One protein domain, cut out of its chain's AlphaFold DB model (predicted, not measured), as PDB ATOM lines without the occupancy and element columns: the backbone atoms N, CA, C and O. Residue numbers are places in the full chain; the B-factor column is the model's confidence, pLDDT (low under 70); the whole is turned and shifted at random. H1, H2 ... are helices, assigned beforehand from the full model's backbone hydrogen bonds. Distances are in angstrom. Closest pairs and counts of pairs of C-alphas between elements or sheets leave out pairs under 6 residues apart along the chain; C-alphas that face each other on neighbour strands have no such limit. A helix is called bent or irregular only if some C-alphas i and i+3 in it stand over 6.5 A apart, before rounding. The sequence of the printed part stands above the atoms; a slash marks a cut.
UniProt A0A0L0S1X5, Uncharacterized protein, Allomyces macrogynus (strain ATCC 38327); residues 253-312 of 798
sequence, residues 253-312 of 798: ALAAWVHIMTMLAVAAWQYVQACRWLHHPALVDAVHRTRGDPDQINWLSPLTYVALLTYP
ATOM      1  N   ALA A 253     -25.327 -53.690 -44.782       75.44
ATOM      2  CA  ALA A 253     -26.705 -53.854 -44.319       75.44
ATOM      3  C   ALA A 253     -26.932 -53.158 -42.965       75.44
ATOM      4  O   ALA A 253     -27.936 -52.471 -42.791       75.44
ATOM      5  N   LEU A 254     -25.972 -53.274 -42.038       82.38
ATOM      6  CA  LEU A 254     -26.007 -52.568 -40.753       82.38
ATOM      7  C   LEU A 254     -25.938 -51.045 -40.933       82.38
ATOM      8  O   LEU A 254     -26.765 -50.341 -40.361       82.38
ATOM      9  N   ALA A 255     -25.030 -50.533 -41.770       83.25
ATOM     10  CA  ALA A 255     -24.918 -49.096 -42.043       83.25
ATOM     11  C   ALA A 255     -26.219 -48.507 -42.625       83.25
ATOM     12  O   ALA A 255     -26.697 -47.477 -42.152       83.25
ATOM     13  N   ALA A 256     -26.839 -49.195 -43.594       82.44
ATOM     14  CA  ALA A 256     -28.129 -48.789 -44.152       82.44
ATOM     15  C   ALA A 256     -29.255 -48.812 -43.101       82.44
ATOM     16  O   ALA A 256     -30.064 -47.887 -43.043       82.44
ATOM     17  N   TRP A 257     -29.292 -49.831 -42.237       87.19
ATOM     18  CA  TRP A 257     -30.284 -49.935 -41.162       87.19
ATOM     19  C   TRP A 257     -30.123 -48.834 -40.105       87.19
ATOM     20  O   TRP A 257     -31.119 -48.246 -39.684       87.19
ATOM     21  N   VAL A 258     -28.883 -48.497 -39.732       89.81
ATOM     22  CA  VAL A 258     -28.576 -47.363 -38.846       89.81
ATOM     23  C   VAL A 258     -29.039 -46.051 -39.478       89.81
ATOM     24  O   VAL A 258     -29.778 -45.320 -38.833       89.81
ATOM     25  N   HIS A 259     -28.710 -45.778 -40.746       88.19
ATOM     26  CA  HIS A 259     -29.189 -44.574 -41.446       88.19
ATOM     27  C   HIS A 259     -30.722 -44.464 -41.471       88.19
ATOM     28  O   HIS A 259     -31.263 -43.391 -41.201       88.19
ATOM     29  N   ILE A 260     -31.432 -45.568 -41.734       85.69
ATOM     30  CA  ILE A 260     -32.901 -45.605 -41.686       85.69
ATOM     31  C   ILE A 260     -33.406 -45.270 -40.276       85.69
ATOM     32  O   ILE A 260     -34.313 -44.451 -40.140       85.69
ATOM     33  N   MET A 261     -32.810 -45.846 -39.227       84.50
ATOM     34  CA  MET A 261     -33.195 -45.556 -37.842       84.50
ATOM     35  C   MET A 261     -32.880 -44.116 -37.424       84.50
ATOM     36  O   MET A 261     -33.716 -43.497 -36.769       84.50
ATOM     37  N   THR A 262     -31.747 -43.543 -37.842       84.06
ATOM     38  CA  THR A 262     -31.411 -42.133 -37.587       84.06
ATOM     39  C   THR A 262     -32.415 -41.196 -38.256       84.06
ATOM     40  O   THR A 262     -32.949 -40.310 -37.595       84.06
ATOM     41  N   MET A 263     -32.758 -41.426 -39.528       84.44
ATOM     42  CA  MET A 263     -33.775 -40.627 -40.231       84.44
ATOM     43  C   MET A 263     -35.156 -40.734 -39.568       84.44
ATOM     44  O   MET A 263     -35.861 -39.735 -39.427       84.44
ATOM     45  N   LEU A 264     -35.534 -41.928 -39.102       81.31
ATOM     46  CA  LEU A 264     -36.804 -42.158 -38.407       81.31
ATOM     47  C   LEU A 264     -36.815 -41.496 -37.013       81.31
ATOM     48  O   LEU A 264     -37.834 -40.936 -36.609       81.31
ATOM     49  N   ALA A 265     -35.676 -41.475 -36.312       76.69
ATOM     50  CA  ALA A 265     -35.499 -40.752 -35.053       76.69
ATOM     51  C   ALA A 265     -35.553 -39.225 -35.238       76.69
ATOM     52  O   ALA A 265     -36.244 -38.552 -34.472       76.69
ATOM     53  N   VAL A 266     -34.911 -38.678 -36.278       84.00
ATOM     54  CA  VAL A 266     -34.983 -37.245 -36.627       84.00
ATOM     55  C   VAL A 266     -36.416 -36.847 -36.985       84.00
ATOM     56  O   VAL A 266     -36.921 -35.865 -36.444       84.00
ATOM     57  N   ALA A 267     -37.121 -37.634 -37.802       76.94
ATOM     58  CA  ALA A 267     -38.526 -37.381 -38.132       76.94
ATOM     59  C   ALA A 267     -39.446 -37.458 -36.894       76.94
ATOM     60  O   ALA A 267     -40.350 -36.636 -36.732       76.94
ATOM     61  N   ALA A 268     -39.203 -38.407 -35.981       71.38
ATOM     62  CA  ALA A 268     -39.932 -38.500 -34.717       71.38
ATOM     63  C   ALA A 268     -39.642 -37.307 -33.786       71.38
ATOM     64  O   ALA A 268     -40.564 -36.778 -33.163       71.38
ATOM     65  N   TRP A 269     -38.391 -36.842 -33.724       85.81
ATOM     66  CA  TRP A 269     -37.999 -35.647 -32.975       85.81
ATOM     67  C   TRP A 269     -38.644 -34.387 -33.558       85.81
ATOM     68  O   TRP A 269     -39.296 -33.653 -32.820       85.81
ATOM     69  N   GLN A 270     -38.581 -34.184 -34.878       76.44
ATOM     70  CA  GLN A 270     -39.270 -33.091 -35.575       76.44
ATOM     71  C   GLN A 270     -40.782 -33.109 -35.306       76.44
ATOM     72  O   GLN A 270     -41.361 -32.065 -35.014       76.44
ATOM     73  N   TYR A 271     -41.424 -34.282 -35.314       76.81
ATOM     74  CA  TYR A 271     -42.839 -34.414 -34.950       76.81
ATOM     75  C   TYR A 271     -43.108 -34.026 -33.484       76.81
ATOM     76  O   TYR A 271     -44.071 -33.307 -33.207       76.81
ATOM     77  N   VAL A 272     -42.257 -34.438 -32.537       75.75
ATOM     78  CA  VAL A 272     -42.373 -34.050 -31.117       75.75
ATOM     79  C   VAL A 272     -42.162 -32.545 -30.929       75.75
ATOM     80  O   VAL A 272     -42.902 -31.923 -30.164       75.75
ATOM     81  N   GLN A 273     -41.217 -31.937 -31.649       79.44
ATOM     82  CA  GLN A 273     -41.008 -30.490 -31.617       79.44
ATOM     83  C   GLN A 273     -42.191 -29.750 -32.255       79.44
ATOM     84  O   GLN A 273     -42.704 -28.823 -31.640       79.44
ATOM     85  N   ALA A 274     -42.727 -30.198 -33.395       68.56
ATOM     86  CA  ALA A 274     -43.950 -29.637 -33.977       68.56
ATOM     87  C   ALA A 274     -45.144 -29.724 -33.004       68.56
ATOM     88  O   ALA A 274     -45.891 -28.759 -32.848       68.56
ATOM     89  N   CYS A 275     -45.287 -30.834 -32.271       68.81
ATOM     90  CA  CYS A 275     -46.278 -30.960 -31.197       68.81
ATOM     91  C   CYS A 275     -46.032 -29.972 -30.042       68.81
ATOM     92  O   CYS A 275     -46.990 -29.414 -29.512       68.81
ATOM     93  N   ARG A 276     -44.772 -29.727 -29.657       74.38
ATOM     94  CA  ARG A 276     -44.411 -28.715 -28.645       74.38
ATOM     95  C   ARG A 276     -44.709 -27.292 -29.116       74.38
ATOM     96  O   ARG A 276     -45.306 -26.538 -28.358       74.38
ATOM     97  N   TRP A 277     -44.374 -26.948 -30.358       74.69
ATOM     98  CA  TRP A 277     -44.690 -25.653 -30.973       74.69
ATOM     99  C   TRP A 277     -46.206 -25.410 -31.056       74.69
ATOM    100  O   TRP A 277     -46.676 -24.334 -30.696       74.69
ATOM    101  N   LEU A 278     -46.996 -26.431 -31.407       69.69
ATOM    102  CA  LEU A 278     -48.469 -26.382 -31.375       69.69
ATOM    103  C   LEU A 278     -49.070 -26.262 -29.959       69.69
ATOM    104  O   LEU A 278     -50.253 -25.951 -29.824       69.69
ATOM    105  N   HIS A 279     -48.273 -26.499 -28.917       70.06
ATOM    106  CA  HIS A 279     -48.628 -26.290 -27.511       70.06
ATOM    107  C   HIS A 279     -47.893 -25.096 -26.874       70.06
ATOM    108  O   HIS A 279     -47.997 -24.896 -25.664       70.06
ATOM    109  N   HIS A 280     -47.162 -24.293 -27.656       79.81
ATOM    110  CA  HIS A 280     -46.371 -23.188 -27.125       79.81
ATOM    111  C   HIS A 280     -47.280 -22.040 -26.641       79.81
ATOM    112  O   HIS A 280     -48.164 -21.617 -27.397       79.81
ATOM    113  N   PRO A 281     -47.076 -21.491 -25.424       72.75
ATOM    114  CA  PRO A 281     -47.968 -20.483 -24.852       72.75
ATOM    115  C   PRO A 281     -48.094 -19.231 -25.724       72.75
ATOM    116  O   PRO A 281     -49.194 -18.720 -25.870       72.75
ATOM    117  N   ALA A 282     -47.036 -18.795 -26.418       73.88
ATOM    118  CA  ALA A 282     -47.133 -17.638 -27.317       73.88
ATOM    119  C   ALA A 282     -48.081 -17.858 -28.520       73.88
ATOM    120  O   ALA A 282     -48.704 -16.910 -28.990       73.88
ATOM    121  N   LEU A 283     -48.230 -19.099 -29.008       71.12
ATOM    122  CA  LEU A 283     -49.162 -19.434 -30.097       71.12
ATOM    123  C   LEU A 283     -50.597 -19.555 -29.568       71.12
ATOM    124  O   LEU A 283     -51.542 -19.086 -30.201       71.12
ATOM    125  N   VAL A 284     -50.751 -20.120 -28.367       73.75
ATOM    126  CA  VAL A 284     -52.000 -20.115 -27.589       73.75
ATOM    127  C   VAL A 284     -52.478 -18.675 -27.352       73.75
ATOM    128  O   VAL A 284     -53.632 -18.372 -27.655       73.75
ATOM    129  N   ASP A 285     -51.586 -17.779 -26.930       77.69
ATOM    130  CA  ASP A 285     -51.849 -16.357 -26.701       77.69
ATOM    131  C   ASP A 285     -52.142 -15.590 -27.994       77.69
ATOM    132  O   ASP A 285     -53.049 -14.762 -28.007       77.69
ATOM    133  N   ALA A 286     -51.444 -15.867 -29.098       73.31
ATOM    134  CA  ALA A 286     -51.750 -15.261 -30.398       73.31
ATOM    135  C   ALA A 286     -53.171 -15.624 -30.873       73.31
ATOM    136  O   ALA A 286     -53.925 -14.751 -31.317       73.31
ATOM    137  N   VAL A 287     -53.580 -16.886 -30.693       72.00
ATOM    138  CA  VAL A 287     -54.954 -17.356 -30.953       72.00
ATOM    139  C   VAL A 287     -55.963 -16.759 -29.959       72.00
ATOM    140  O   VAL A 287     -57.119 -16.552 -30.318       72.00
ATOM    141  N   HIS A 288     -55.555 -16.423 -28.732       75.06
ATOM    142  CA  HIS A 288     -56.405 -15.697 -27.780       75.06
ATOM    143  C   HIS A 288     -56.542 -14.200 -28.100       75.06
ATOM    144  O   HIS A 288     -57.640 -13.667 -27.948       75.06
ATOM    145  N   ARG A 289     -55.485 -13.529 -28.577       76.06
ATOM    146  CA  ARG A 289     -55.500 -12.104 -28.967       76.06
ATOM    147  C   ARG A 289     -56.335 -11.880 -30.229       76.06
ATOM    148  O   ARG A 289     -57.257 -11.072 -30.213       76.06
ATOM    149  N   THR A 290     -56.104 -12.681 -31.272       66.12
ATOM    150  CA  THR A 290     -56.908 -12.662 -32.517       66.12
ATOM    151  C   THR A 290     -58.373 -13.063 -32.309       66.12
ATOM    152  O   THR A 290     -59.212 -12.816 -33.166       66.12
ATOM    153  N   ARG A 291     -58.733 -13.623 -31.147       62.72
ATOM    154  CA  ARG A 291     -60.127 -13.922 -30.783       62.72
ATOM    155  C   ARG A 291     -60.965 -12.682 -30.456       62.72
ATOM    156  O   ARG A 291     -62.182 -12.815 -30.334       62.72
ATOM    157  N   GLY A 292     -60.335 -11.520 -30.272       74.88
ATOM    158  CA  GLY A 292     -61.035 -10.250 -30.077       74.88
ATOM    159  C   GLY A 292     -61.744  -9.753 -31.337       74.88
ATOM    160  O   GLY A 292     -62.792  -9.128 -31.214       74.88
ATOM    161  N   ASP A 293     -61.209 -10.075 -32.519       75.06
ATOM    162  CA  ASP A 293     -61.642  -9.492 -33.789       75.06
ATOM    163  C   ASP A 293     -61.713 -10.595 -34.871       75.06
ATOM    164  O   ASP A 293     -60.674 -11.053 -35.358       75.06
ATOM    165  N   PRO A 294     -62.912 -11.112 -35.215       64.56
ATOM    166  CA  PRO A 294     -63.057 -12.326 -36.030       64.56
ATOM    167  C   PRO A 294     -62.533 -12.167 -37.463       64.56
ATOM    168  O   PRO A 294     -62.185 -13.164 -38.101       64.56
ATOM    169  N   ASP A 295     -62.448 -10.924 -37.936       75.00
ATOM    170  CA  ASP A 295     -62.020 -10.562 -39.284       75.00
ATOM    171  C   ASP A 295     -60.485 -10.437 -39.397       75.00
ATOM    172  O   ASP A 295     -59.939 -10.558 -40.490       75.00
ATOM    173  N   GLN A 296     -59.765 -10.310 -38.269       72.62
ATOM    174  CA  GLN A 296     -58.292 -10.374 -38.222       72.62
ATOM    175  C   GLN A 296     -57.746 -11.811 -38.166       72.62
ATOM    176  O   GLN A 296     -56.533 -12.033 -38.251       72.62
ATOM    177  N   ILE A 297     -58.607 -12.821 -38.008       72.62
ATOM    178  CA  ILE A 297     -58.182 -14.222 -38.008       72.62
ATOM    179  C   ILE A 297     -57.729 -14.585 -39.427       72.62
ATOM    180  O   ILE A 297     -58.547 -14.758 -40.325       72.62
ATOM    181  N   ASN A 298     -56.422 -14.764 -39.640       76.25
ATOM    182  CA  ASN A 298     -55.911 -15.262 -40.917       76.25
ATOM    183  C   ASN A 298     -56.292 -16.748 -41.095       76.25
ATOM    184  O   ASN A 298     -55.556 -17.658 -40.697       76.25
ATOM    185  N   TRP A 299     -57.462 -16.975 -41.696       68.81
ATOM    186  CA  TRP A 299     -58.051 -18.286 -41.987       68.81
ATOM    187  C   TRP A 299     -57.248 -19.122 -42.996       68.81
ATOM    188  O   TRP A 299     -57.439 -20.337 -43.056       68.81
ATOM    189  N   LEU A 300     -56.359 -18.494 -43.776       65.62
ATOM    190  CA  LEU A 300     -55.486 -19.162 -44.748       65.62
ATOM    191  C   LEU A 300     -54.216 -19.734 -44.099       65.62
ATOM    192  O   LEU A 300     -53.593 -20.631 -44.664       65.62
ATOM    193  N   SER A 301     -53.844 -19.269 -42.900       74.25
ATOM    194  CA  SER A 301     -52.698 -19.809 -42.167       74.25
ATOM    195  C   SER A 301     -52.959 -21.258 -41.719       74.25
ATOM    196  O   SER A 301     -53.880 -21.514 -40.929       74.25
ATOM    197  N   PRO A 302     -52.132 -22.237 -42.144       65.56
ATOM    198  CA  PRO A 302     -52.305 -23.630 -41.743       65.56
ATOM    199  C   PRO A 302     -52.067 -23.828 -40.239       65.56
ATOM    200  O   PRO A 302     -52.677 -24.715 -39.644       65.56
ATOM    201  N   LEU A 303     -51.252 -22.978 -39.601       67.19
ATOM    202  CA  LEU A 303     -51.065 -22.974 -38.147       67.19
ATOM    203  C   LEU A 303     -52.356 -22.583 -37.418       67.19
ATOM    204  O   LEU A 303     -52.746 -23.277 -36.479       67.19
ATOM    205  N   THR A 304     -53.071 -21.554 -37.890       70.94
ATOM    206  CA  THR A 304     -54.392 -21.174 -37.356       70.94
ATOM    207  C   THR A 304     -55.388 -22.324 -37.502       70.94
ATOM    208  O   THR A 304     -56.094 -22.667 -36.551       70.94
ATOM    209  N   TYR A 305     -55.415 -22.983 -38.665       69.00
ATOM    210  CA  TYR A 305     -56.318 -24.110 -38.909       69.00
ATOM    211  C   TYR A 305     -56.003 -25.324 -38.018       69.00
ATOM    212  O   TYR A 305     -56.919 -25.910 -37.435       69.00
ATOM    213  N   VAL A 306     -54.725 -25.681 -37.838       69.06
ATOM    214  CA  VAL A 306     -54.320 -26.763 -36.924       69.06
ATOM    215  C   VAL A 306     -54.611 -26.392 -35.467       69.06
ATOM    216  O   VAL A 306     -55.174 -27.220 -34.754       69.06
ATOM    217  N   ALA A 307     -54.345 -25.156 -35.035       68.38
ATOM    218  CA  ALA A 307     -54.693 -24.686 -33.692       68.38
ATOM    219  C   ALA A 307     -56.207 -24.796 -33.421       68.38
ATOM    220  O   ALA A 307     -56.614 -25.337 -32.395       68.38
ATOM    221  N   LEU A 308     -57.059 -24.402 -34.376       67.19
ATOM    222  CA  LEU A 308     -58.523 -24.553 -34.302       67.19
ATOM    223  C   LEU A 308     -59.015 -26.021 -34.356       67.19
ATOM    224  O   LEU A 308     -60.191 -26.298 -34.073       67.19
ATOM    225  N   LEU A 309     -58.148 -26.974 -34.709       62.88
ATOM    226  CA  LEU A 309     -58.411 -28.419 -34.663       62.88
ATOM    227  C   LEU A 309     -57.898 -29.076 -33.368       62.88
ATOM    228  O   LEU A 309     -58.519 -30.035 -32.898       62.88
ATOM    229  N   THR A 310     -56.798 -28.582 -32.792       63.75
ATOM    230  CA  THR A 310     -56.180 -29.130 -31.571       63.75
ATOM    231  C   THR A 310     -56.733 -28.525 -30.282       63.75
ATOM    232  O   THR A 310     -56.773 -29.243 -29.278       63.75
ATOM    233  N   TYR A 311     -57.190 -27.264 -30.304       59.16
ATOM    234  CA  TYR A 311     -57.524 -26.493 -29.102       59.16
ATOM    235  C   TYR A 311     -58.470 -27.244 -28.144       59.16
ATOM    236  O   TYR A 311     -59.592 -27.609 -28.536       59.16
ATOM    237  N   PRO A 312     -58.085 -27.444 -26.868       51.09
ATOM    238  CA  PRO A 312     -59.066 -27.705 -25.831       51.09
ATOM    239  C   PRO A 312     -59.929 -26.448 -25.697       51.09
ATOM    240  O   PRO A 312     -59.410 -25.341 -25.590       51.09
TER     241      PRO A 312
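This is residues 253 to 312 of the 798 residues of an uncharacterized protein of Allomyces macrogynus (strain ATCC 38327) (UniProt A0A0L0S1X5). Picture a long straight arm, helix H1, with a small head at its far end: H2 goes on beyond the end of H1 in a turned direction, the link after H2 folds back, and the short H3 stands crosswise to H2. Residues 253 to 276 of H1 stick out free and make most of the length, and in the head H2 and H3 are near each other without clearly touching. The printed part has 60 residues with three named helices, in the order H1, H2, H3, and no named strand; the class is all helix. The whole is extended, with a radius of gyration of the C-alphas of 17.2 A, and the C-alphas span 57 by 21 by 16 A along their three main axes.

Find C-alpha 253 at (-26.705, -53.854, -44.319); from there H1, residues 253 to 277, runs 36.0 A from first to last C-alpha, to C-alpha 277 at (-44.690, -25.653, -30.973). Read on past three residues to H2, residues 281 to 292, 17.4 A long. After nine more residues you reach H3, residues 302 to 310, 12.2 A long, which ends at C-alpha 310 at (-56.180, -29.130, -31.571). No helix is bent or irregular.

Start at the end of H1, where H2 is close but not clearly touching: the closest C-alphas, those of Trp 277 and Leu 283, are 7.7 A apart. The two run the same way at a steep tilt of 41 degrees, with their centres 31.0 A apart. Next compare H2 with H3, which are also close but not clearly touching; their closest C-alphas, those of Val 287 and Thr 304, are 7.5 A apart. Their lines are about perpendicular, at 86 degrees, and their centres are 11.8 A apart. H1 and H3 are apart. Along the backbone of H1 and H3, every O i to N i+4 pair is within hydrogen-bond range; in H2, 7 of 8 are.

The two C-alphas farthest apart are those of Ala 253 and Asp 293, at 57.4 A. Residues 253 to 276 and residues 291 to 296 stand free; without them the body has 30 residues and spans 21 by 17 by 15 A. The printed part has no cut; the link from H1 to H2 is tight, and the one from H2 to H3 is short. In the B-factor column the mean pLDDT of the printed part is 74.1, and 18 residues are under 70, among them residues 305 to 312.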